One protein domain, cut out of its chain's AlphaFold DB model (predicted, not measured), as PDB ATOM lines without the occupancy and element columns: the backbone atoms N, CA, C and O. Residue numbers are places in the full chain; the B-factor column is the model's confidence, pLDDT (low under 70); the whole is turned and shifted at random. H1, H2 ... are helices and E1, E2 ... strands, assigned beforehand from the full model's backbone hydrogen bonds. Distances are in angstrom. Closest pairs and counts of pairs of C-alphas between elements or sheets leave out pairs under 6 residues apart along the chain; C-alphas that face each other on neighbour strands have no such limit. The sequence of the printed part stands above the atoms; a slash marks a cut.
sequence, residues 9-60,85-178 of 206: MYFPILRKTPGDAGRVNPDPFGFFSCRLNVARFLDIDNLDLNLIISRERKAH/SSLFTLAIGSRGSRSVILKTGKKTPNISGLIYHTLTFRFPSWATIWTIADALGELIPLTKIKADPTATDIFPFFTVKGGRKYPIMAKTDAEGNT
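Overview. This is residues 9 to 60 and 85 to 178 of the 206 residues of an uncharacterized protein of Calothrix elsteri CCALA 953 (UniProt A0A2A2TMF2). A strongly twisted sheet of six strands, curled like part of a barrel, wraps round one helix, H2, with the short helix H1 beside its strands. The long hairpin of E5 and E6 lies in the middle of the sheet and runs on past the other strands to its tip at residues 111 and 112; the small two-strand ribbon of E3 and E4 is set off from this body, and residues 18 to 24 stick out. The 146 printed residues hold three named helices and eight named strands, in the order E1, E2, H1, E3, E4, E5, E6, H2, E7, E8, H3. The large sheet runs E1, E2, E6, E5, E7, E8, all antiparallel, and the class is mixed, helices and strands. The whole is compact, with a radius of gyration of the C-alphas of 16.4 A and spans of 50 by 44 by 28 A.

Arrangement. In the large sheet, E5, residues 97 to 110, and E6, residues 113 to 124, form a hairpin, with N 100 and O 121 at 2.9 A; E5 bends by 104 degrees at residue 107. E2, residues 28 to 35, is antiparallel to E6, with N 33 and O 122 at 2.9 A, and forms a hairpin with the edge strand E1, residues 9 to 14, where N 11 and O 32 are 2.8 A apart. E7, residues 154 to 160, is antiparallel to E5, with N 101 and O 159 at 2.8 A, and forms a hairpin with the edge strand E8, residues 165 to 167, where N 158 and O 166 are 2.8 A apart. The sheet curls round H2, residues 129 to 139; the closest C-alphas of H2 and E8 are those of Ala 133 and Pro 167, 6.5 A. E6, H2 and E7 make a split strand-helix-strand unit, its two strands running the same way with E5 between them, and its crossover is right-handed. H1, residues 36 to 41, is on the sheet at a height of 6.0 A, over none of its strands; with H2 it makes two layers, helices on one face of a sheet. H3, residues 171 to 174, touches H2, the closest C-alphas being those of Gly 137 and Lys 171, 5.9 A. E3, residues 54 to 58, and E4, residues 85 to 89, are antiparallel, with N 57 and O 86 at 3.3 A; E3 is apart from E1. H1 and H2 have every O i to N i+4 pair within hydrogen-bond range; H3 is too short for such a pair.

Along the chain. E1 begins at C-alpha 9, (-35.163, 29.026, 22.271). E6 is 32.9 A long, E5 26.9 A, E2 20.2 A and H2 15.4 A; H2 begins at C-alpha 129, (-15.531, 34.174, 18.255). H3 ends at C-alpha 174, (-13.514, 33.391, 31.735).

Size, cuts and confidence. The two C-alphas farthest apart are those of Gly 22 and Ile 111, 52.6 A. Residues 61 to 84 are not printed, and C-alphas 60 and 85 are 9.7 A apart across the cut. The links E1 to E2, H1 to E3 and H2 to E7 are long. The mean pLDDT of the printed part is 70.2, and residues 15 to 29, 45 to 60, 85 to 96 and 170 to 178 are under 70.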
ATOM      1  N   MET A   9     -35.499  28.393  21.006       73.81
ATOM      2  CA  MET A   9     -35.163  29.026  22.271       73.81
ATOM      3  C   MET A   9     -34.165  30.133  21.979       73.81
ATOM      4  O   MET A   9     -33.265  29.956  21.152       73.81
ATOM      5  N   TYR A  10     -34.376  31.279  22.606       76.62
ATOM      6  CA  TYR A  10     -33.497  32.433  22.518       76.62
ATOM      7  C   TYR A  10     -32.754  32.554  23.838       76.62
ATOM      8  O   TYR A  10     -33.309  32.201  24.864       76.62
ATOM      9  N   PHE A  11     -31.520  33.035  23.801       78.19
ATOM     10  CA  PHE A  11     -30.680  33.241  24.972       78.19
ATOM     11  C   PHE A  11     -30.015  34.613  24.857       78.19
ATOM     12  O   PHE A  11     -29.608  34.992  23.750       78.19
ATOM     13  N   PRO A  12     -29.938  35.387  25.949       75.00
ATOM     14  CA  PRO A  12     -29.310  36.695  25.938       75.00
ATOM     15  C   PRO A  12     -27.790  36.554  25.831       75.00
ATOM     16  O   PRO A  12     -27.189  35.622  26.352       75.00
ATOM     17  N   ILE A  13     -27.171  37.509  25.151       75.38
ATOM     18  CA  ILE A  13     -25.735  37.764  25.198       75.38
ATOM     19  C   ILE A  13     -25.566  38.958  26.128       75.38
ATOM     20  O   ILE A  13     -25.967  40.070  25.776       75.38
ATOM     21  N   LEU A  14     -25.011  38.729  27.312       71.75
ATOM     22  CA  LEU A  14     -24.803  39.778  28.305       71.75
ATOM     23  C   LEU A  14     -23.491  40.520  28.027       71.75
ATOM     24  O   LEU A  14     -22.532  39.943  27.511       71.75
ATOM     25  N   ARG A  15     -23.444  41.821  28.341       64.19
ATOM     26  CA  ARG A  15     -22.161  42.526  28.423       64.19
ATOM     27  C   ARG A  15     -21.516  42.164  29.755       64.19
ATOM     28  O   ARG A  15     -22.164  42.240  30.789       64.19
ATOM     29  N   LYS A  16     -20.236  41.807  29.718       64.06
ATOM     30  CA  LYS A  16     -19.402  41.691  30.914       64.06
ATOM     31  C   LYS A  16     -18.670  43.012  31.095       64.06
ATOM     32  O   LYS A  16     -17.560  43.167  30.593       64.06
ATOM     33  N   THR A  17     -19.313  44.006  31.709       58.88
ATOM     34  CA  THR A  17     -18.582  45.192  32.180       58.88
ATOM     35  C   THR A  17     -18.291  45.069  33.678       58.88
ATOM     36  O   THR A  17     -19.092  44.470  34.396       58.88
ATOM     37  N   PRO A  18     -17.175  45.633  34.183       52.50
ATOM     38  CA  PRO A  18     -16.812  45.551  35.604       52.50
ATOM     39  C   PRO A  18     -17.894  46.056  36.577       52.50
ATOM     40  O   PRO A  18     -17.877  45.699  37.747       52.50
ATOM     41  N   GLY A  19     -18.851  46.866  36.103       52.41
ATOM     42  CA  GLY A  19     -19.982  47.366  36.892       52.41
ATOM     43  C   GLY A  19     -21.260  46.519  36.833       52.41
ATOM     44  O   GLY A  19     -22.236  46.869  37.495       52.41
ATOM     45  N   ASP A  20     -21.298  45.432  36.053       49.72
ATOM     46  CA  ASP A  20     -22.514  44.623  35.860       49.72
ATOM     47  C   ASP A  20     -22.697  43.519  36.917       49.72
ATOM     48  O   ASP A  20     -23.805  43.007  37.061       49.72
ATOM     49  N   ALA A  21     -21.666  43.193  37.708       49.41
ATOM     50  CA  ALA A  21     -21.704  42.115  38.709       49.41
ATOM     51  C   ALA A  21     -22.771  42.304  39.812       49.41
ATOM     52  O   ALA A  21     -23.138  41.342  40.479       49.41
ATOM     53  N   GLY A  22     -23.284  43.527  39.997       47.28
ATOM     54  CA  GLY A  22     -24.338  43.856  40.965       47.28
ATOM     55  C   GLY A  22     -25.703  44.197  40.355       47.28
ATOM     56  O   GLY A  22     -26.602  44.612  41.086       47.28
ATOM     57  N   ARG A  23     -25.886  44.089  39.030       49.81
ATOM     58  CA  ARG A  23     -27.155  44.456  38.381       49.81
ATOM     59  C   ARG A  23     -28.134  43.287  38.383       49.81
ATOM     60  O   ARG A  23     -27.839  42.221  37.861       49.81
ATOM     61  N   VAL A  24     -29.340  43.535  38.900       48.12
ATOM     62  CA  VAL A  24     -30.440  42.551  38.942       48.12
ATOM     63  C   VAL A  24     -30.908  42.157  37.532       48.12
ATOM     64  O   VAL A  24     -31.301  41.017  37.322       48.12
ATOM     65  N   ASN A  25     -30.820  43.074  36.561       52.19
ATOM     66  CA  ASN A  25     -31.168  42.848  35.156       52.19
ATOM     67  C   ASN A  25     -30.122  43.517  34.246       52.19
ATOM     68  O   ASN A  25     -30.282  44.691  33.908       52.19
ATOM     69  N   PRO A  26     -29.024  42.834  33.883       57.03
ATOM     70  CA  PRO A  26     -28.064  43.374  32.927       57.03
ATOM     71  C   PRO A  26     -28.709  43.499  31.541       57.03
ATOM     72  O   PRO A  26     -29.296  42.542  31.031       57.03
ATOM     73  N   ASP A  27     -28.590  44.675  30.920       58.00
ATOM     74  CA  ASP A  27     -29.136  44.915  29.582       58.00
ATOM     75  C   ASP A  27     -28.475  43.974  28.557       58.00
ATOM     76  O   ASP A  27     -27.248  44.008  28.376       58.00
ATOM     77  N   PRO A  28     -29.250  43.129  27.849       65.88
ATOM     78  CA  PRO A  28     -28.682  42.205  26.882       65.88
ATOM     79  C   PRO A  28     -28.120  42.971  25.679       65.88
ATOM     80  O   PRO A  28     -28.804  43.764  25.030       65.88
ATOM     81  N   PHE A  29     -26.867  42.680  25.324       67.50
ATOM     82  CA  PHE A  29     -26.215  43.233  24.135       67.50
ATOM     83  C   PHE A  29     -26.807  42.675  22.836       67.50
ATOM     84  O   PHE A  29     -26.779  43.317  21.785       67.50
ATOM     85  N   GLY A  30     -27.354  41.464  22.906       71.19
ATOM     86  CA  GLY A  30     -28.147  40.854  21.854       71.19
ATOM     87  C   GLY A  30     -28.637  39.479  22.268       71.19
ATOM     88  O   GLY A  30     -28.589  39.122  23.439       71.19
ATOM     89  N   PHE A  31     -29.109  38.702  21.297       76.50
ATOM     90  CA  PHE A  31     -29.661  37.375  21.545       76.50
ATOM     91  C   PHE A  31     -29.134  36.381  20.520       76.50
ATOM     92  O   PHE A  31     -29.004  36.703  19.335       76.50
ATOM     93  N   PHE A  32     -28.884  35.157  20.961       82.94
ATOM     94  CA  PHE A  32     -28.642  34.009  20.094       82.94
ATOM     95  C   PHE A  32     -29.755  32.979  20.272       82.94
ATOM     96  O   PHE A  32     -30.589  33.104  21.162       82.94
ATOM     97  N   SER A  33     -29.842  31.993  19.380       82.69
ATOM     98  CA  SER A  33     -30.910  30.991  19.440       82.69
ATOM     99  C   SER A  33     -30.457  29.595  19.053       82.69
ATOM    100  O   SER A  33     -29.547  29.422  18.240       82.69
ATOM    101  N   CYS A  34     -31.149  28.591  19.577       82.81
ATOM    102  CA  CYS A  34     -31.059  27.212  19.118       82.81
ATOM    103  C   CYS A  34     -32.460  26.623  18.927       82.81
ATOM    104  O   CYS A  34     -33.474  27.223  19.287       82.81
ATOM    105  N   ARG A  35     -32.538  25.439  18.318       80.50
ATOM    106  CA  ARG A  35     -33.791  24.676  18.277       80.50
ATOM    107  C   ARG A  35     -34.040  24.018  19.637       80.50
ATOM    108  O   ARG A  35     -33.088  23.635  20.310       80.50
ATOM    109  N   LEU A  36     -35.304  23.818  19.998       77.25
ATOM    110  CA  LEU A  36     -35.702  23.201  21.268       77.25
ATOM    111  C   LEU A  36     -35.088  21.805  21.489       77.25
ATOM    112  O   LEU A  36     -34.740  21.439  22.604       77.25
ATOM    113  N   ASN A  37     -34.905  21.020  20.424       78.31
ATOM    114  CA  ASN A  37     -34.253  19.711  20.519       78.31
ATOM    115  C   ASN A  37     -32.763  19.804  20.895       78.31
ATOM    116  O   ASN A  37     -32.251  18.899  21.543       78.31
ATOM    117  N   VAL A  38     -32.080  20.884  20.504       83.56
ATOM    118  CA  VAL A  38     -30.685  21.148  20.884       83.56
ATOM    119  C   VAL A  38     -30.608  21.471  22.372       83.56
ATOM    120  O   VAL A  38     -29.768  20.903  23.059       83.56
ATOM    121  N   ALA A  39     -31.513  22.318  22.868       80.62
ATOM    122  CA  ALA A  39     -31.584  22.651  24.289       80.62
ATOM    123  C   ALA A  39     -31.837  21.405  25.149       80.62
ATOM    124  O   ALA A  39     -31.087  21.146  26.081       80.62
ATOM    125  N   ARG A  40     -32.802  20.564  24.750       81.38
ATOM    126  CA  ARG A  40     -33.082  19.282  25.419       81.38
ATOM    127  C   ARG A  40     -31.902  18.315  25.414       81.38
ATOM    128  O   ARG A  40     -31.733  17.576  26.364       81.38
ATOM    129  N   PHE A  41     -31.116  18.270  24.337       84.94
ATOM    130  CA  PHE A  41     -29.943  17.391  24.274       84.94
ATOM    131  C   PHE A  41     -28.841  17.832  25.250       84.94
ATOM    132  O   PHE A  41     -28.136  17.001  25.828       84.94
ATOM    133  N   LEU A  42     -28.685  19.146  25.406       83.75
ATOM    134  CA  LEU A  42     -27.660  19.767  26.240       83.75
ATOM    135  C   LEU A  42     -28.098  19.953  27.696       83.75
ATOM    136  O   LEU A  42     -27.341  20.544  28.455       83.75
ATOM    137  N   ASP A  43     -29.277  19.453  28.077       83.50
ATOM    138  CA  ASP A  43     -29.892  19.664  29.393       83.50
ATOM    139  C   ASP A  43     -29.920  21.153  29.783       83.50
ATOM    140  O   ASP A  43     -29.667  21.529  30.922       83.50
ATOM    141  N   ILE A  44     -30.189  22.018  28.799       78.19
ATOM    142  CA  ILE A  44     -30.379  23.449  29.031       78.19
ATOM    143  C   ILE A  44     -31.813  23.626  29.514       78.19
ATOM    144  O   ILE A  44     -32.756  23.427  28.737       78.19
ATOM    145  N   ASP A  45     -31.966  24.001  30.781       66.31
ATOM    146  CA  ASP A  45     -33.264  24.329  31.355       66.31
ATOM    147  C   ASP A  45     -33.946  25.438  30.541       66.31
ATOM    148  O   ASP A  45     -33.294  26.307  29.946       66.31
ATOM    149  N   ASN A  46     -35.282  25.409  30.492       58.22
ATOM    150  CA  ASN A  46     -36.052  26.541  29.987       58.22
ATOM    151  C   ASN A  46     -35.760  27.736  30.899       58.22
ATOM    152  O   ASN A  46     -36.403  27.914  31.927       58.22
ATOM    153  N   LEU A  47     -34.770  28.541  30.524       55.12
ATOM    154  CA  LEU A  47     -34.575  29.857  31.100       55.12
ATOM    155  C   LEU A  47     -35.834  30.653  30.750       55.12
ATOM    156  O   LEU A  47     -36.018  31.039  29.592       55.12
ATOM    157  N   ASP A  48     -36.715  30.841  31.734       45.00
ATOM    158  CA  ASP A  48     -37.835  31.776  31.657       45.00
ATOM    159  C   ASP A  48     -37.247  33.176  31.481       45.00
ATOM    160  O   ASP A  48     -36.926  33.900  32.423       45.00
ATOM    161  N   LEU A  49     -37.012  33.538  30.224       49.50
ATOM    162  CA  LEU A  49     -36.473  34.833  29.871       49.50
ATOM    163  C   LEU A  49     -37.593  35.861  29.966       49.50
ATOM    164  O   LEU A  49     -38.189  36.256  28.968       49.50
ATOM    165  N   ASN A  50     -37.788  36.378  31.176       42.16
ATOM    166  CA  ASN A  50     -38.565  37.592  31.442       42.16
ATOM    167  C   ASN A  50     -37.964  38.852  30.765       42.16
ATOM    168  O   ASN A  50     -38.517  39.940  30.871       42.16
ATOM    169  N   LEU A  51     -36.844  38.706  30.043       43.09
ATOM    170  CA  LEU A  51     -36.119  39.736  29.285       43.09
ATOM    171  C   LEU A  51     -36.425  39.726  27.774       43.09
ATOM    172  O   LEU A  51     -35.752  40.403  26.991       43.09
ATOM    173  N   ILE A  52     -37.409  38.942  27.320       45.25
ATOM    174  CA  ILE A  52     -37.804  38.929  25.909       45.25
ATOM    175  C   ILE A  52     -38.492  40.256  25.576       45.25
ATOM    176  O   ILE A  52     -39.630  40.496  25.967       45.25
ATOM    177  N   ILE A  53     -37.834  41.094  24.766       46.81
ATOM    178  CA  ILE A  53     -38.519  42.152  24.017       46.81
ATOM    179  C   ILE A  53     -39.414  41.451  22.994       46.81
ATOM    180  O   ILE A  53     -39.007  41.120  21.875       46.81
ATOM    181  N   SER A  54     -40.641  41.168  23.413       43.00
ATOM    182  CA  SER A  54     -41.716  40.711  22.558       43.00
ATOM    183  C   SER A  54     -42.138  41.867  21.665       43.00
ATOM    184  O   SER A  54     -42.732  42.835  22.140       43.00
ATOM    185  N   ARG A  55     -41.863  41.785  20.360       42.22
ATOM    186  CA  ARG A  55     -42.656  42.548  19.392       42.22
ATOM    187  C   ARG A  55     -43.687  41.628  18.776       42.22
ATOM    188  O   ARG A  55     -43.367  40.561  18.256       42.22
ATOM    189  N   GLU A  56     -44.929  42.079  18.807       39.91
ATOM    190  CA  GLU A  56     -45.969  41.533  17.956       39.91
ATOM    191  C   GLU A  56     -45.675  41.958  16.517       39.91
ATOM    192  O   GLU A  56     -45.496  43.142  16.223       39.91
ATOM    193  N   ARG A  57     -45.601  40.998  15.594       41.38
ATOM    194  CA  ARG A  57     -45.787  41.310  14.171       41.38
ATOM    195  C   ARG A  57     -47.221  41.018  13.789       41.38
ATOM    196  O   ARG A  57     -47.783  40.005  14.210       41.38
ATOM    197  N   LYS A  58     -47.753  41.854  12.900       39.50
ATOM    198  CA  LYS A  58     -48.971  41.524  12.174       39.50
ATOM    199  C   LYS A  58     -48.686  40.313  11.279       39.50
ATOM    200  O   LYS A  58     -47.872  40.424  10.364       39.50
ATOM    201  N   ALA A  59     -49.281  39.149  11.546       46.62
ATOM    202  CA  ALA A  59     -49.276  38.077  10.555       46.62
ATOM    203  C   ALA A  59     -50.098  38.516   9.338       46.62
ATOM    204  O   ALA A  59     -51.160  39.121   9.482       46.62
ATOM    205  N   HIS A  60     -49.614  38.216   8.136       42.91
ATOM    206  CA  HIS A  60     -50.420  38.408   6.938       42.91
ATOM    207  C   HIS A  60     -51.652  37.503   6.996       42.91
ATOM    208  O   HIS A  60     -51.572  36.363   7.465       42.91
ATOM    209  N   SER A  85     -51.473  37.465  16.008       37.44
ATOM    210  CA  SER A  85     -50.289  38.008  16.647       37.44
ATOM    211  C   SER A  85     -49.305  36.853  16.796       37.44
ATOM    212  O   SER A  85     -49.617  35.779  17.307       37.44
ATOM    213  N   SER A  86     -48.103  37.032  16.253       39.09
ATOM    214  CA  SER A  86     -47.000  36.122  16.549       39.09
ATOM    215  C   SER A  86     -45.948  36.896  17.316       39.09
ATOM    216  O   SER A  86     -45.441  37.918  16.844       39.09
ATOM    217  N   LEU A  87     -45.653  36.396  18.510       41.03
ATOM    218  CA  LEU A  87     -44.532  36.837  19.320       41.03
ATOM    219  C   LEU A  87     -43.251  36.410  18.615       41.03
ATOM    220  O   LEU A  87     -43.038  35.225  18.348       41.03
ATOM    221  N   PHE A  88     -42.397  37.373  18.288       42.47
ATOM    222  CA  PHE A  88     -41.045  37.072  17.849       42.47
ATOM    223  C   PHE A  88     -40.051  37.974  18.576       42.47
ATOM    224  O   PHE A  88     -40.268  39.173  18.746       42.47
ATOM    225  N   THR A  89     -38.948  37.376  19.015       50.47
ATOM    226  CA  THR A  89     -37.843  38.091  19.649       50.47
ATOM    227  C   THR A  89     -37.013  38.761  18.559       50.47
ATOM    228  O   THR A  89     -36.467  38.092  17.673       50.47
ATOM    229  N   LEU A  90     -36.919  40.089  18.599       46.12
ATOM    230  CA  LEU A  90     -36.008  40.837  17.739       46.12
ATOM    231  C   LEU A  90     -34.589  40.712  18.289       46.12
ATOM    232  O   LEU A  90     -34.278  41.215  19.365       46.12
ATOM    233  N   ALA A  91     -33.702  40.080  17.522       46.03
ATOM    234  CA  ALA A  91     -32.275  40.261  17.734       46.03
ATOM    235  C   ALA A  91     -31.936  41.732  17.447       46.03
ATOM    236  O   ALA A  91     -32.181  42.221  16.340       46.03
ATOM    237  N   ILE A  92     -31.387  42.440  18.434       39.97
ATOM    238  CA  ILE A  92     -30.880  43.803  18.252       39.97
ATOM    239  C   ILE A  92     -29.806  43.768  17.143       39.97
ATOM    240  O   ILE A  92     -28.806  43.058  17.252       39.97
ATOM    241  N   GLY A  93     -30.049  44.499  16.044       43.94
ATOM    242  CA  GLY A  93     -29.109  44.675  14.927       43.94
ATOM    243  C   GLY A  93     -29.101  43.569  13.861       43.94
ATOM    244  O   GLY A  93     -28.041  43.016  13.572       43.94
ATOM    245  N   SER A  94     -30.245  43.248  13.236       42.19
ATOM    246  CA  SER A  94     -30.382  42.169  12.236       42.19
ATOM    247  C   SER A  94     -29.656  42.424  10.897       42.19
ATOM    248  O   SER A  94     -30.269  42.510   9.834       42.19
ATOM    249  N   ARG A  95     -28.323  42.480  10.905       51.16
ATOM    250  CA  ARG A  95     -27.482  42.316   9.711       51.16
ATOM    251  C   ARG A  95     -27.056  40.852   9.577       51.16
ATOM    252  O   ARG A  95     -25.876  40.537   9.625       51.16
ATOM    253  N   GLY A  96     -28.013  39.935   9.439       64.31
ATOM    254  CA  GLY A  96     -27.741  38.503   9.244       64.31
ATOM    255  C   GLY A  96     -27.399  37.717  10.519       64.31
ATOM    256  O   GLY A  96     -27.206  38.274  11.597       64.31
ATOM    257  N   SER A  97     -27.353  36.386  10.387       76.81
ATOM    258  CA  SER A  97     -27.030  35.460  11.483       76.81
ATOM    259  C   SER A  97     -25.843  34.573  11.128       76.81
ATOM    260  O   SER A  97     -25.708  34.098   9.997       76.81
ATOM    261  N   ARG A  98     -24.989  34.318  12.115       84.06
ATOM    262  CA  ARG A  98     -23.873  33.384  12.026       84.06
ATOM    263  C   ARG A  98     -24.314  32.022  12.551       84.06
ATOM    264  O   ARG A  98     -24.877  31.919  13.637       84.06
ATOM    265  N   SER A  99     -24.060  30.974  11.768       88.44
ATOM    266  CA  SER A  99     -24.260  29.595  12.227       88.44
ATOM    267  C   SER A  99     -23.030  29.129  12.982       88.44
ATOM    268  O   SER A  99     -21.918  29.209  12.455       88.44
ATOM    269  N   VAL A 100     -23.259  28.636  14.190       90.00
ATOM    270  CA  VAL A 100     -22.263  28.003  15.047       90.00
ATOM    271  C   VAL A 100     -22.662  26.544  15.193       90.00
ATOM    272  O   VAL A 100     -23.811  26.249  15.518       90.00
ATOM    273  N   ILE A 101     -21.743  25.639  14.882       90.44
ATOM    274  CA  ILE A 101     -22.001  24.206  14.811       90.44
ATOM    275  C   ILE A 101     -21.182  23.514  15.893       90.44
ATOM    276  O   ILE A 101     -19.966  23.678  15.950       90.44
ATOM    277  N   LEU A 102     -21.838  22.712  16.722       88.44
ATOM    278  CA  LEU A 102     -21.181  21.835  17.682       88.44
ATOM    279  C   LEU A 102     -21.303  20.400  17.189       88.44
ATOM    280  O   LEU A 102     -22.333  20.007  16.639       88.44
ATOM    281  N   LYS A 103     -20.246  19.615  17.377       86.69
ATOM    282  CA  LYS A 103     -20.268  18.180  17.091       86.69
ATOM    283  C   LYS A 103     -20.590  17.426  18.376       86.69
ATOM    284  O   LYS A 103     -20.012  17.711  19.421       86.69
ATOM    285  N   THR A 104     -21.500  16.470  18.275       87.88
ATOM    286  CA  THR A 104     -21.787  15.503  19.344       87.88
ATOM    287  C   THR A 104     -20.910  14.262  19.171       87.88
ATOM    288  O   THR A 104     -20.425  14.016  18.065       87.88
ATOM    289  N   GLY A 105     -20.740  13.453  20.218       74.75
ATOM    290  CA  GLY A 105     -20.081  12.143  20.097       74.75
ATOM    291  C   GLY A 105     -20.926  11.096  19.356       74.75
ATOM    292  O   GLY A 105     -20.421  10.046  18.954       74.75
ATOM    293  N   LYS A 106     -22.213  11.378  19.100       83.25
ATOM    294  CA  LYS A 106     -23.106  10.485  18.355       83.25
ATOM    295  C   LYS A 106     -22.735  10.463  16.874       83.25
ATOM    296  O   LYS A 106     -22.723  11.499  16.213       83.25
ATOM    297  N   LYS A 107     -22.503   9.271  16.327       81.19
ATOM    298  CA  LYS A 107     -22.313   9.054  14.886       81.19
ATOM    299  C   LYS A 107     -23.654   8.741  14.223       81.19
ATOM    300  O   LYS A 107     -24.465   7.993  14.761       81.19
ATOM    301  N   THR A 108     -23.884   9.324  13.058       81.06
ATOM    302  CA  THR A 108     -25.051   9.107  12.201       81.06
ATOM    303  C   THR A 108     -24.598   8.583  10.844       81.06
ATOM    304  O   THR A 108     -23.578   9.057  10.330       81.06
ATOM    305  N   PRO A 109     -25.327   7.624  10.252       81.88
ATOM    306  CA  PRO A 109     -25.026   7.147   8.912       81.88
ATOM    307  C   PRO A 109     -25.245   8.277   7.900       81.88
ATOM    308  O   PRO A 109     -26.262   8.966   7.932       81.88
ATOM    309  N   ASN A 110     -24.276   8.469   7.014       82.38
ATOM    310  CA  ASN A 110     -24.377   9.307   5.830       82.38
ATOM    311  C   ASN A 110     -24.009   8.476   4.591       82.38
ATOM    312  O   ASN A 110     -23.378   7.426   4.699       82.38
ATOM    313  N   ILE A 111     -24.355   8.987   3.410       74.81
ATOM    314  CA  ILE A 111     -24.100   8.364   2.103       74.81
ATOM    315  C   ILE A 111     -22.610   7.998   1.923       74.81
ATOM    316  O   ILE A 111     -22.293   7.001   1.290       74.81
ATOM    317  N   SER A 112     -21.696   8.771   2.520       74.38
ATOM    318  CA  SER A 112     -20.240   8.579   2.443       74.38
ATOM    319  C   SER A 112     -19.600   7.931   3.683       74.38
ATOM    320  O   SER A 112     -18.376   7.939   3.810       74.38
ATOM    321  N   GLY A 113     -20.396   7.401   4.619       77.75
ATOM    322  CA  GLY A 113     -19.919   6.777   5.859       77.75
ATOM    323  C   GLY A 113     -20.497   7.409   7.127       77.75
ATOM    324  O   GLY A 113     -21.500   8.118   7.095       77.75
ATOM    325  N   LEU A 114     -19.880   7.145   8.280       76.31
ATOM    326  CA  LEU A 114     -20.343   7.680   9.566       76.31
ATOM    327  C   LEU A 114     -19.896   9.137   9.752       76.31
ATOM    328  O   LEU A 114     -18.702   9.431   9.773       76.31
ATOM    329  N   ILE A 115     -20.852  10.043   9.961       81.94
ATOM    330  CA  ILE A 115     -20.593  11.452  10.292       81.94
ATOM    331  C   ILE A 115     -21.095  11.744  11.700       81.94
ATOM    332  O   ILE A 115     -22.110  11.210  12.131       81.94
ATOM    333  N   TYR A 116     -20.397  12.610  12.431       82.06
ATOM    334  CA  TYR A 116     -20.875  13.090  13.724       82.06
ATOM    335  C   TYR A 116     -22.164  13.897  13.579       82.06
ATOM    336  O   TYR A 116     -22.248  14.823  12.770       82.06
ATOM    337  N   HIS A 117     -23.142  13.593  14.421       86.56
ATOM    338  CA  HIS A 117     -24.339  14.399  14.568       86.56
ATOM    339  C   HIS A 117     -23.959  15.800  15.064       86.56
ATOM    340  O   HIS A 117     -23.068  15.965  15.907       86.56
ATOM    341  N   THR A 118     -24.626  16.816  14.518       88.06
ATOM    342  CA  THR A 118     -24.297  18.221  14.759       88.06
ATOM    343  C   THR A 118     -25.463  18.985  15.364       88.06
ATOM    344  O   THR A 118     -26.619  18.794  15.001       88.06
ATOM    345  N   LEU A 119     -25.138  19.892  16.279       87.38
ATOM    346  CA  LEU A 119     -26.061  20.851  16.872       87.38
ATOM    347  C   LEU A 119     -25.769  22.229  16.289       87.38
ATOM    348  O   LEU A 119     -24.615  22.559  16.028       87.38
ATOM    349  N   THR A 120     -26.800  23.040  16.069       89.19
ATOM    350  CA  THR A 120     -26.640  24.375  15.477       89.19
ATOM    351  C   THR A 120     -27.211  25.454  16.384       89.19
ATOM    352  O   THR A 120     -28.396  25.425  16.721       89.19
ATOM    353  N   PHE A 121     -26.381  26.452  16.668       89.56
ATOM    354  CA  PHE A 121     -26.752  27.722  17.276       89.56
ATOM    355  C   PHE A 121     -26.683  28.841  16.236       89.56
ATOM    356  O   PHE A 121     -25.916  28.795  15.267       89.56
ATOM    357  N   ARG A 122     -27.515  29.859  16.421       88.25
ATOM    358  CA  ARG A 122     -27.602  31.038  15.562       88.25
ATOM    359  C   ARG A 122     -27.288  32.267  16.387       88.25
ATOM    360  O   ARG A 122     -28.107  32.683  17.198       88.25
ATOM    361  N   PHE A 123     -26.118  32.834  16.136       86.75
ATOM    362  CA  PHE A 123     -25.656  34.066  16.758       86.75
ATOM    363  C   PHE A 123     -25.883  35.260  15.824       86.75
ATOM    364  O   PHE A 123     -25.969  35.076  14.602       86.75
ATOM    365  N   PRO A 124     -25.958  36.488  16.355       82.62
ATOM    366  CA  PRO A 124     -25.875  37.695  15.542       82.62
ATOM    367  C   PRO A 124     -24.579  37.725  14.722       82.62
ATOM    368  O   PRO A 124     -23.557  37.179  15.134       82.62
ATOM    369  N   SER A 125     -24.596  38.360  13.551       83.50
ATOM    370  CA  SER A 125     -23.409  38.447  12.685       83.50
ATOM    371  C   SER A 125     -22.243  39.219  13.301       83.50
ATOM    372  O   SER A 125     -21.093  38.913  12.993       83.50
ATOM    373  N   TRP A 126     -22.531  40.181  14.181       82.12
ATOM    374  CA  TRP A 126     -21.521  40.951  14.906       82.12
ATOM    375  C   TRP A 126     -20.808  40.124  15.984       82.12
ATOM    376  O   TRP A 126     -19.746  40.533  16.447       82.12
ATOM    377  N   ALA A 127     -21.367  38.974  16.391       82.31
ATOM    378  CA  ALA A 127     -20.816  38.173  17.475       82.31
ATOM    379  C   ALA A 127     -19.422  37.644  17.103       82.31
ATOM    380  O   ALA A 127     -19.240  36.852  16.163       82.31
ATOM    381  N   THR A 128     -18.429  38.103  17.865       86.50
ATOM    382  CA  THR A 128     -17.044  37.658  17.725       86.50
ATOM    383  C   THR A 128     -16.907  36.209  18.192       86.50
ATOM    384  O   THR A 128     -17.775  35.673  18.879       86.50
ATOM    385  N   ILE A 129     -15.808  35.553  17.818       87.25
ATOM    386  CA  ILE A 129     -15.531  34.174  18.255       87.25
ATOM    387  C   ILE A 129     -15.471  34.100  19.787       87.25
ATOM    388  O   ILE A 129     -16.030  33.169  20.355       87.25
ATOM    389  N   TRP A 130     -14.873  35.101  20.435       84.75
ATOM    390  CA  TRP A 130     -14.782  35.202  21.892       84.75
ATOM    391  C   TRP A 130     -16.156  35.308  22.547       84.75
ATOM    392  O   TRP A 130     -16.466  34.528  23.439       84.75
ATOM    393  N   THR A 131     -17.023  36.184  22.030       84.75
ATOM    394  CA  THR A 131     -18.406  36.318  22.515       84.75
ATOM    395  C   THR A 131     -19.194  35.013  22.375       84.75
ATOM    396  O   THR A 131     -19.990  34.671  23.239       84.75
ATOM    397  N   ILE A 132     -18.982  34.276  21.280       87.88
ATOM    398  CA  ILE A 132     -19.640  32.984  21.045       87.88
ATOM    399  C   ILE A 132     -19.119  31.925  22.021       87.88
ATOM    400  O   ILE A 132     -19.914  31.181  22.586       87.88
ATOM    401  N   ALA A 133     -17.799  31.839  22.191       86.50
ATOM    402  CA  ALA A 133     -17.158  30.866  23.066       86.50
ATOM    403  C   ALA A 133     -17.585  31.044  24.526       86.50
ATOM    404  O   ALA A 133     -17.868  30.054  25.193       86.50
ATOM    405  N   ASP A 134     -17.680  32.295  24.972       84.88
ATOM    406  CA  ASP A 134     -18.115  32.672  26.312       84.88
ATOM    407  C   ASP A 134     -19.606  32.366  26.533       84.88
ATOM    408  O   ASP A 134     -19.971  31.623  27.438       84.88
ATOM    409  N   ALA A 135     -20.474  32.809  25.615       85.50
ATOM    410  CA  ALA A 135     -21.913  32.557  25.705       85.50
ATOM    411  C   ALA A 135     -22.273  31.059  25.671       85.50
ATOM    412  O   ALA A 135     -23.214  30.628  26.333       85.50
ATOM    413  N   LEU A 136     -21.546  30.247  24.892       86.94
ATOM    414  CA  LEU A 136     -21.724  28.790  24.905       86.94
ATOM    415  C   LEU A 136     -21.196  28.159  26.199       86.94
ATOM    416  O   LEU A 136     -21.785  27.192  26.669       86.94
ATOM    417  N   GLY A 137     -20.114  28.700  26.753       83.94
ATOM    418  CA  GLY A 137     -19.518  28.268  28.012       83.94
ATOM    419  C   GLY A 137     -20.395  28.492  29.236       83.94
ATOM    420  O   GLY A 137     -20.423  27.666  30.142       83.94
ATOM    421  N   GLU A 138     -21.130  29.602  29.248       81.81
ATOM    422  CA  GLU A 138     -22.096  29.912  30.303       81.81
ATOM    423  C   GLU A 138     -23.375  29.089  30.181       81.81
ATOM    424  O   GLU A 138     -23.960  28.700  31.189       81.81
ATOM    425  N   LEU A 139     -23.820  28.842  28.947       83.94
ATOM    426  CA  LEU A 139     -25.092  28.180  28.693       83.94
ATOM    427  C   LEU A 139     -25.013  26.659  28.850       83.94
ATOM    428  O   LEU A 139     -25.970  26.043  29.313       83.94
ATOM    429  N   ILE A 140     -23.929  26.037  28.384       84.75
ATOM    430  CA  ILE A 140     -23.829  24.580  28.319       84.75
ATOM    431  C   ILE A 140     -23.267  24.047  29.641       84.75
ATOM    432  O   ILE A 140     -22.159  24.433  30.020       84.75
ATOM    433  N   PRO A 141     -23.958  23.105  30.310       83.94
ATOM    434  CA  PRO A 141     -23.421  22.451  31.496       83.94
ATOM    435  C   PRO A 141     -22.054  21.819  31.213       83.94
ATOM    436  O   PRO A 141     -21.900  21.053  30.259       83.94
ATOM    437  N   LEU A 142     -21.067  22.083  32.075       80.88
ATOM    438  CA  LEU A 142     -19.703  21.552  31.923       80.88
ATOM    439  C   LEU A 142     -19.676  20.016  31.837       80.88
ATOM    440  O   LEU A 142     -18.831  19.448  31.154       80.88
ATOM    441  N   THR A 143     -20.649  19.341  32.452       81.69
ATOM    442  CA  THR A 143     -20.815  17.879  32.407       81.69
ATOM    443  C   THR A 143     -21.039  17.327  30.993       81.69
ATOM    444  O   THR A 143     -20.731  16.159  30.741       81.69
ATOM    445  N   LYS A 144     -21.539  18.149  30.059       82.81
ATOM    446  CA  LYS A 144     -21.779  17.780  28.654       82.81
ATOM    447  C   LYS A 144     -20.562  17.974  27.757       82.81
ATOM    448  O   LYS A 144     -20.564  17.471  26.633       82.81
ATOM    449  N   ILE A 145     -19.551  18.705  28.217       83.88
ATOM    450  CA  ILE A 145     -18.371  19.059  27.430       83.88
ATOM    451  C   ILE A 145     -17.243  18.086  27.772       83.88
ATOM    452  O   ILE A 145     -16.723  18.101  28.883       83.88
ATOM    453  N   LYS A 146     -16.848  17.233  26.819       78.31
ATOM    454  CA  LYS A 146     -15.808  16.214  27.043       78.31
ATOM    455  C   LYS A 146     -14.819  16.153  25.891       78.31
ATOM    456  O   LYS A 146     -15.216  16.248  24.732       78.31
ATOM    457  N   ALA A 147     -13.543  15.940  26.217       74.88
ATOM    458  CA  ALA A 147     -12.491  15.695  25.227       74.88
ATOM    459  C   ALA A 147     -12.795  14.448  24.376       74.88
ATOM    460  O   ALA A 147     -12.698  14.515  23.150       74.88
ATOM    461  N   ASP A 148     -13.283  13.386  25.028       79.94
ATOM    462  CA  ASP A 148     -13.744  12.140  24.410       79.94
ATOM    463  C   ASP A 148     -15.261  11.963  24.622       79.94
ATOM    464  O   ASP A 148     -15.700  11.340  25.594       79.94
ATOM    465  N   PRO A 149     -16.103  12.563  23.762       79.19
ATOM    466  CA  PRO A 149     -17.544  12.595  23.975       79.19
ATOM    467  C   PRO A 149     -18.231  11.284  23.582       79.19
ATOM    468  O   PRO A 149     -17.966  10.704  22.526       79.19
ATOM    469  N   THR A 150     -19.209  10.873  24.390       85.88
ATOM    470  CA  THR A 150     -20.144   9.793  24.052       85.88
ATOM    471  C   THR A 150     -21.355  10.324  23.266       85.88
ATOM    472  O   THR A 150     -21.436  11.503  22.916       85.88
ATOM    473  N   ALA A 151     -22.335   9.466  22.969       82.69
ATOM    474  CA  ALA A 151     -23.524   9.845  22.204       82.69
ATOM    475  C   ALA A 151     -24.392  10.938  22.864       82.69
ATOM    476  O   ALA A 151     -25.198  11.562  22.170       82.69
ATOM    477  N   THR A 152     -24.234  11.169  24.168       84.69
ATOM    478  CA  THR A 152     -24.959  12.186  24.951       84.69
ATOM    479  C   THR A 152     -24.154  13.463  25.184       84.69
ATOM    480  O   THR A 152     -24.678  14.407  25.769       84.69
ATOM    481  N   ASP A 153     -22.900  13.491  24.733       83.19
ATOM    482  CA  ASP A 153     -21.941  14.551  25.031       83.19
ATOM    483  C   ASP A 153     -21.536  15.310  23.759       83.19
ATOM    484  O   ASP A 153     -21.780  14.881  22.619       83.19
ATOM    485  N   ILE A 154     -20.875  16.448  23.958       85.62
ATOM    486  CA  ILE A 154     -20.311  17.278  22.897       85.62
ATOM    487  C   ILE A 154     -18.800  17.439  23.035       85.62
ATOM    488  O   ILE A 154     -18.236  17.383  24.127       85.62
ATOM    489  N   PHE A 155     -18.155  17.684  21.898       84.75
ATOM    490  CA  PHE A 155     -16.748  18.070  21.859       84.75
ATOM    491  C   PHE A 155     -16.532  19.471  22.468       84.75
ATOM    492  O   PHE A 155     -17.427  20.315  22.367       84.75
ATOM    493  N   PRO A 156     -15.329  19.787  22.989       87.12
ATOM    494  CA  PRO A 156     -15.015  21.063  23.644       87.12
ATOM    495  C   PRO A 156     -14.749  22.203  22.652       87.12
ATOM    496  O   PRO A 156     -14.045  23.165  22.950       87.12
ATOM    497  N   PHE A 157     -15.280  22.094  21.434       86.31
ATOM    498  CA  PHE A 157     -15.096  23.085  20.390       86.31
ATOM    499  C   PHE A 157     -16.363  23.254  19.559       86.31
ATOM    500  O   PHE A 157     -17.148  22.326  19.353       86.31
ATOM    501  N   PHE A 158     -16.503  24.440  18.987       87.56
ATOM    502  CA  PHE A 158     -17.477  24.731  17.949       87.56
ATOM    503  C   PHE A 158     -16.778  25.065  16.632       87.56
ATOM    504  O   PHE A 158     -15.589  25.384  16.577       87.56
ATOM    505  N   THR A 159     -17.530  25.001  15.543       84.88
ATOM    506  CA  THR A 159     -17.098  25.469  14.231       84.88
ATOM    507  C   THR A 159     -18.044  26.536  13.709       84.88
ATOM    508  O   THR A 159     -19.216  26.625  14.074       84.88
ATOM    509  N   VAL A 160     -17.521  27.384  12.832       86.38
ATOM    510  CA  VAL A 160     -18.286  28.417  12.122       86.38
ATOM    511  C   VAL A 160     -18.108  28.235  10.618       86.38
ATOM    512  O   VAL A 160     -17.278  27.436  10.177       86.38
ATOM    513  N   LYS A 161     -18.858  28.997   9.811       73.00
ATOM    514  CA  LYS A 161     -18.660  29.052   8.351       73.00
ATOM    515  C   LYS A 161     -17.166  29.264   8.042       73.00
ATOM    516  O   LYS A 161     -16.584  30.239   8.507       73.00
ATOM    517  N   GLY A 162     -16.560  28.319   7.318       71.44
ATOM    518  CA  GLY A 162     -15.108  28.246   7.087       71.44
ATOM    519  C   GLY A 162     -14.398  27.070   7.777       71.44
ATOM    520  O   GLY A 162     -13.210  26.875   7.559       71.44
ATOM    521  N   GLY A 163     -15.094  26.280   8.603       71.94
ATOM    522  CA  GLY A 163     -14.619  24.972   9.085       71.94
ATOM    523  C   GLY A 163     -13.567  25.002  10.200       71.94
ATOM    524  O   GLY A 163     -13.275  23.957  10.779       71.94
ATOM    525  N   ARG A 164     -13.036  26.181  10.546       82.88
ATOM    526  CA  ARG A 164     -12.127  26.356  11.688       82.88
ATOM    527  C   ARG A 164     -12.816  25.971  13.000       82.88
ATOM    528  O   ARG A 164     -14.002  26.261  13.183       82.88
ATOM    529  N   LYS A 165     -12.052  25.324  13.880       82.69
ATOM    530  CA  LYS A 165     -12.464  24.918  15.226       82.69
ATOM    531  C   LYS A 165     -12.054  25.991  16.230       82.69
ATOM    532  O   LYS A 165     -10.941  26.498  16.143       82.69
ATOM    533  N   TYR A 166     -12.941  26.295  17.165       84.75
ATOM    534  CA  TYR A 166     -12.715  27.248  18.247       84.75
ATOM    535  C   TYR A 166     -13.155  26.626  19.571       84.75
ATOM    536  O   TYR A 166     -14.173  25.931  19.574       84.75
ATOM    537  N   PRO A 167     -12.416  26.838  20.668       84.25
ATOM    538  CA  PRO A 167     -12.753  26.254  21.961       84.25
ATOM    539  C   PRO A 167     -14.046  26.853  22.524       84.25
ATOM    540  O   PRO A 167     -14.356  28.019  22.277       84.25
ATOM    541  N   ILE A 168     -14.791  26.056  23.287       83.31
ATOM    542  CA  ILE A 168     -15.836  26.557  24.190       83.31
ATOM    543  C   ILE A 168     -15.120  26.915  25.496       83.31
ATOM    544  O   ILE A 168     -14.453  26.055  26.064       83.31
ATOM    545  N   MET A 169     -15.187  28.174  25.932       73.19
ATOM    546  CA  MET A 169     -14.491  28.600  27.152       73.19
ATOM    547  C   MET A 169     -15.298  28.153  28.368       73.19
ATOM    548  O   MET A 169     -16.487  28.435  28.434       73.19
ATOM    549  N   ALA A 170     -14.690  27.447  29.321       59.34
ATOM    550  CA  ALA A 170     -15.366  27.139  30.577       59.34
ATOM    551  C   ALA A 170     -15.516  28.422  31.412       59.34
ATOM    552  O   ALA A 170     -14.634  29.281  31.400       59.34
ATOM    553  N   LYS A 171     -16.609  28.544  32.174       52.06
ATOM    554  CA  LYS A 171     -16.883  29.705  33.042       52.06
ATOM    555  C   LYS A 171     -15.707  30.054  33.978       52.06
ATOM    556  O   LYS A 171     -15.450  31.225  34.219       52.06
ATOM    557  N   THR A 172     -14.952  29.051  34.431       44.91
ATOM    558  CA  THR A 172     -13.769  29.205  35.298       44.91
ATOM    559  C   THR A 172     -12.549  29.814  34.596       44.91
ATOM    560  O   THR A 172     -11.753  30.476  35.252       44.91
ATOM    561  N   ASP A 173     -12.418  29.664  33.275       42.62
ATOM    562  CA  ASP A 173     -11.341  30.297  32.492       42.62
ATOM    563  C   ASP A 173     -11.717  31.723  32.048       42.62
ATOM    564  O   ASP A 173     -10.847  32.538  31.744       42.62
ATOM    565  N   ALA A 174     -13.016  32.047  32.028       38.12
ATOM    566  CA  ALA A 174     -13.514  33.391  31.735       38.12
ATOM    567  C   ALA A 174     -13.301  34.372  32.903       38.12
ATOM    568  O   ALA A 174     -13.143  35.568  32.671       38.12
ATOM    569  N   GLU A 175     -13.257  33.874  34.143       39.91
ATOM    570  CA  GLU A 175     -12.916  34.660  35.340       39.91
ATOM    571  C   GLU A 175     -11.393  34.791  35.548       39.91
ATOM    572  O   GLU A 175     -10.942  35.705  36.234       39.91
ATOM    573  N   GLY A 176     -10.590  33.919  34.923       36.94
ATOM    574  CA  GLY A 176      -9.127  33.896  35.049       36.94
ATOM    575  C   GLY A 176      -8.354  34.718  34.012       36.94
ATOM    576  O   GLY A 176      -7.140  34.864  34.144       36.94
ATOM    577  N   ASN A 177      -9.008  35.267  32.982       39.00
ATOM    578  CA  ASN A 177      -8.319  36.070  31.970       39.00
ATOM    579  C   ASN A 177      -8.274  37.554  32.368       39.00
ATOM    580  O   ASN A 177      -9.003  38.391  31.835       39.00
ATOM    581  N   THR A 178      -7.395  37.875  33.316       41.03
ATOM    582  CA  THR A 178      -7.048  39.246  33.719       41.03
ATOM    583  C   THR A 178      -6.061  39.931  32.768       41.03
ATOM    584  O   THR A 178      -5.428  40.907  33.158       41.03
TER     585      THR A 178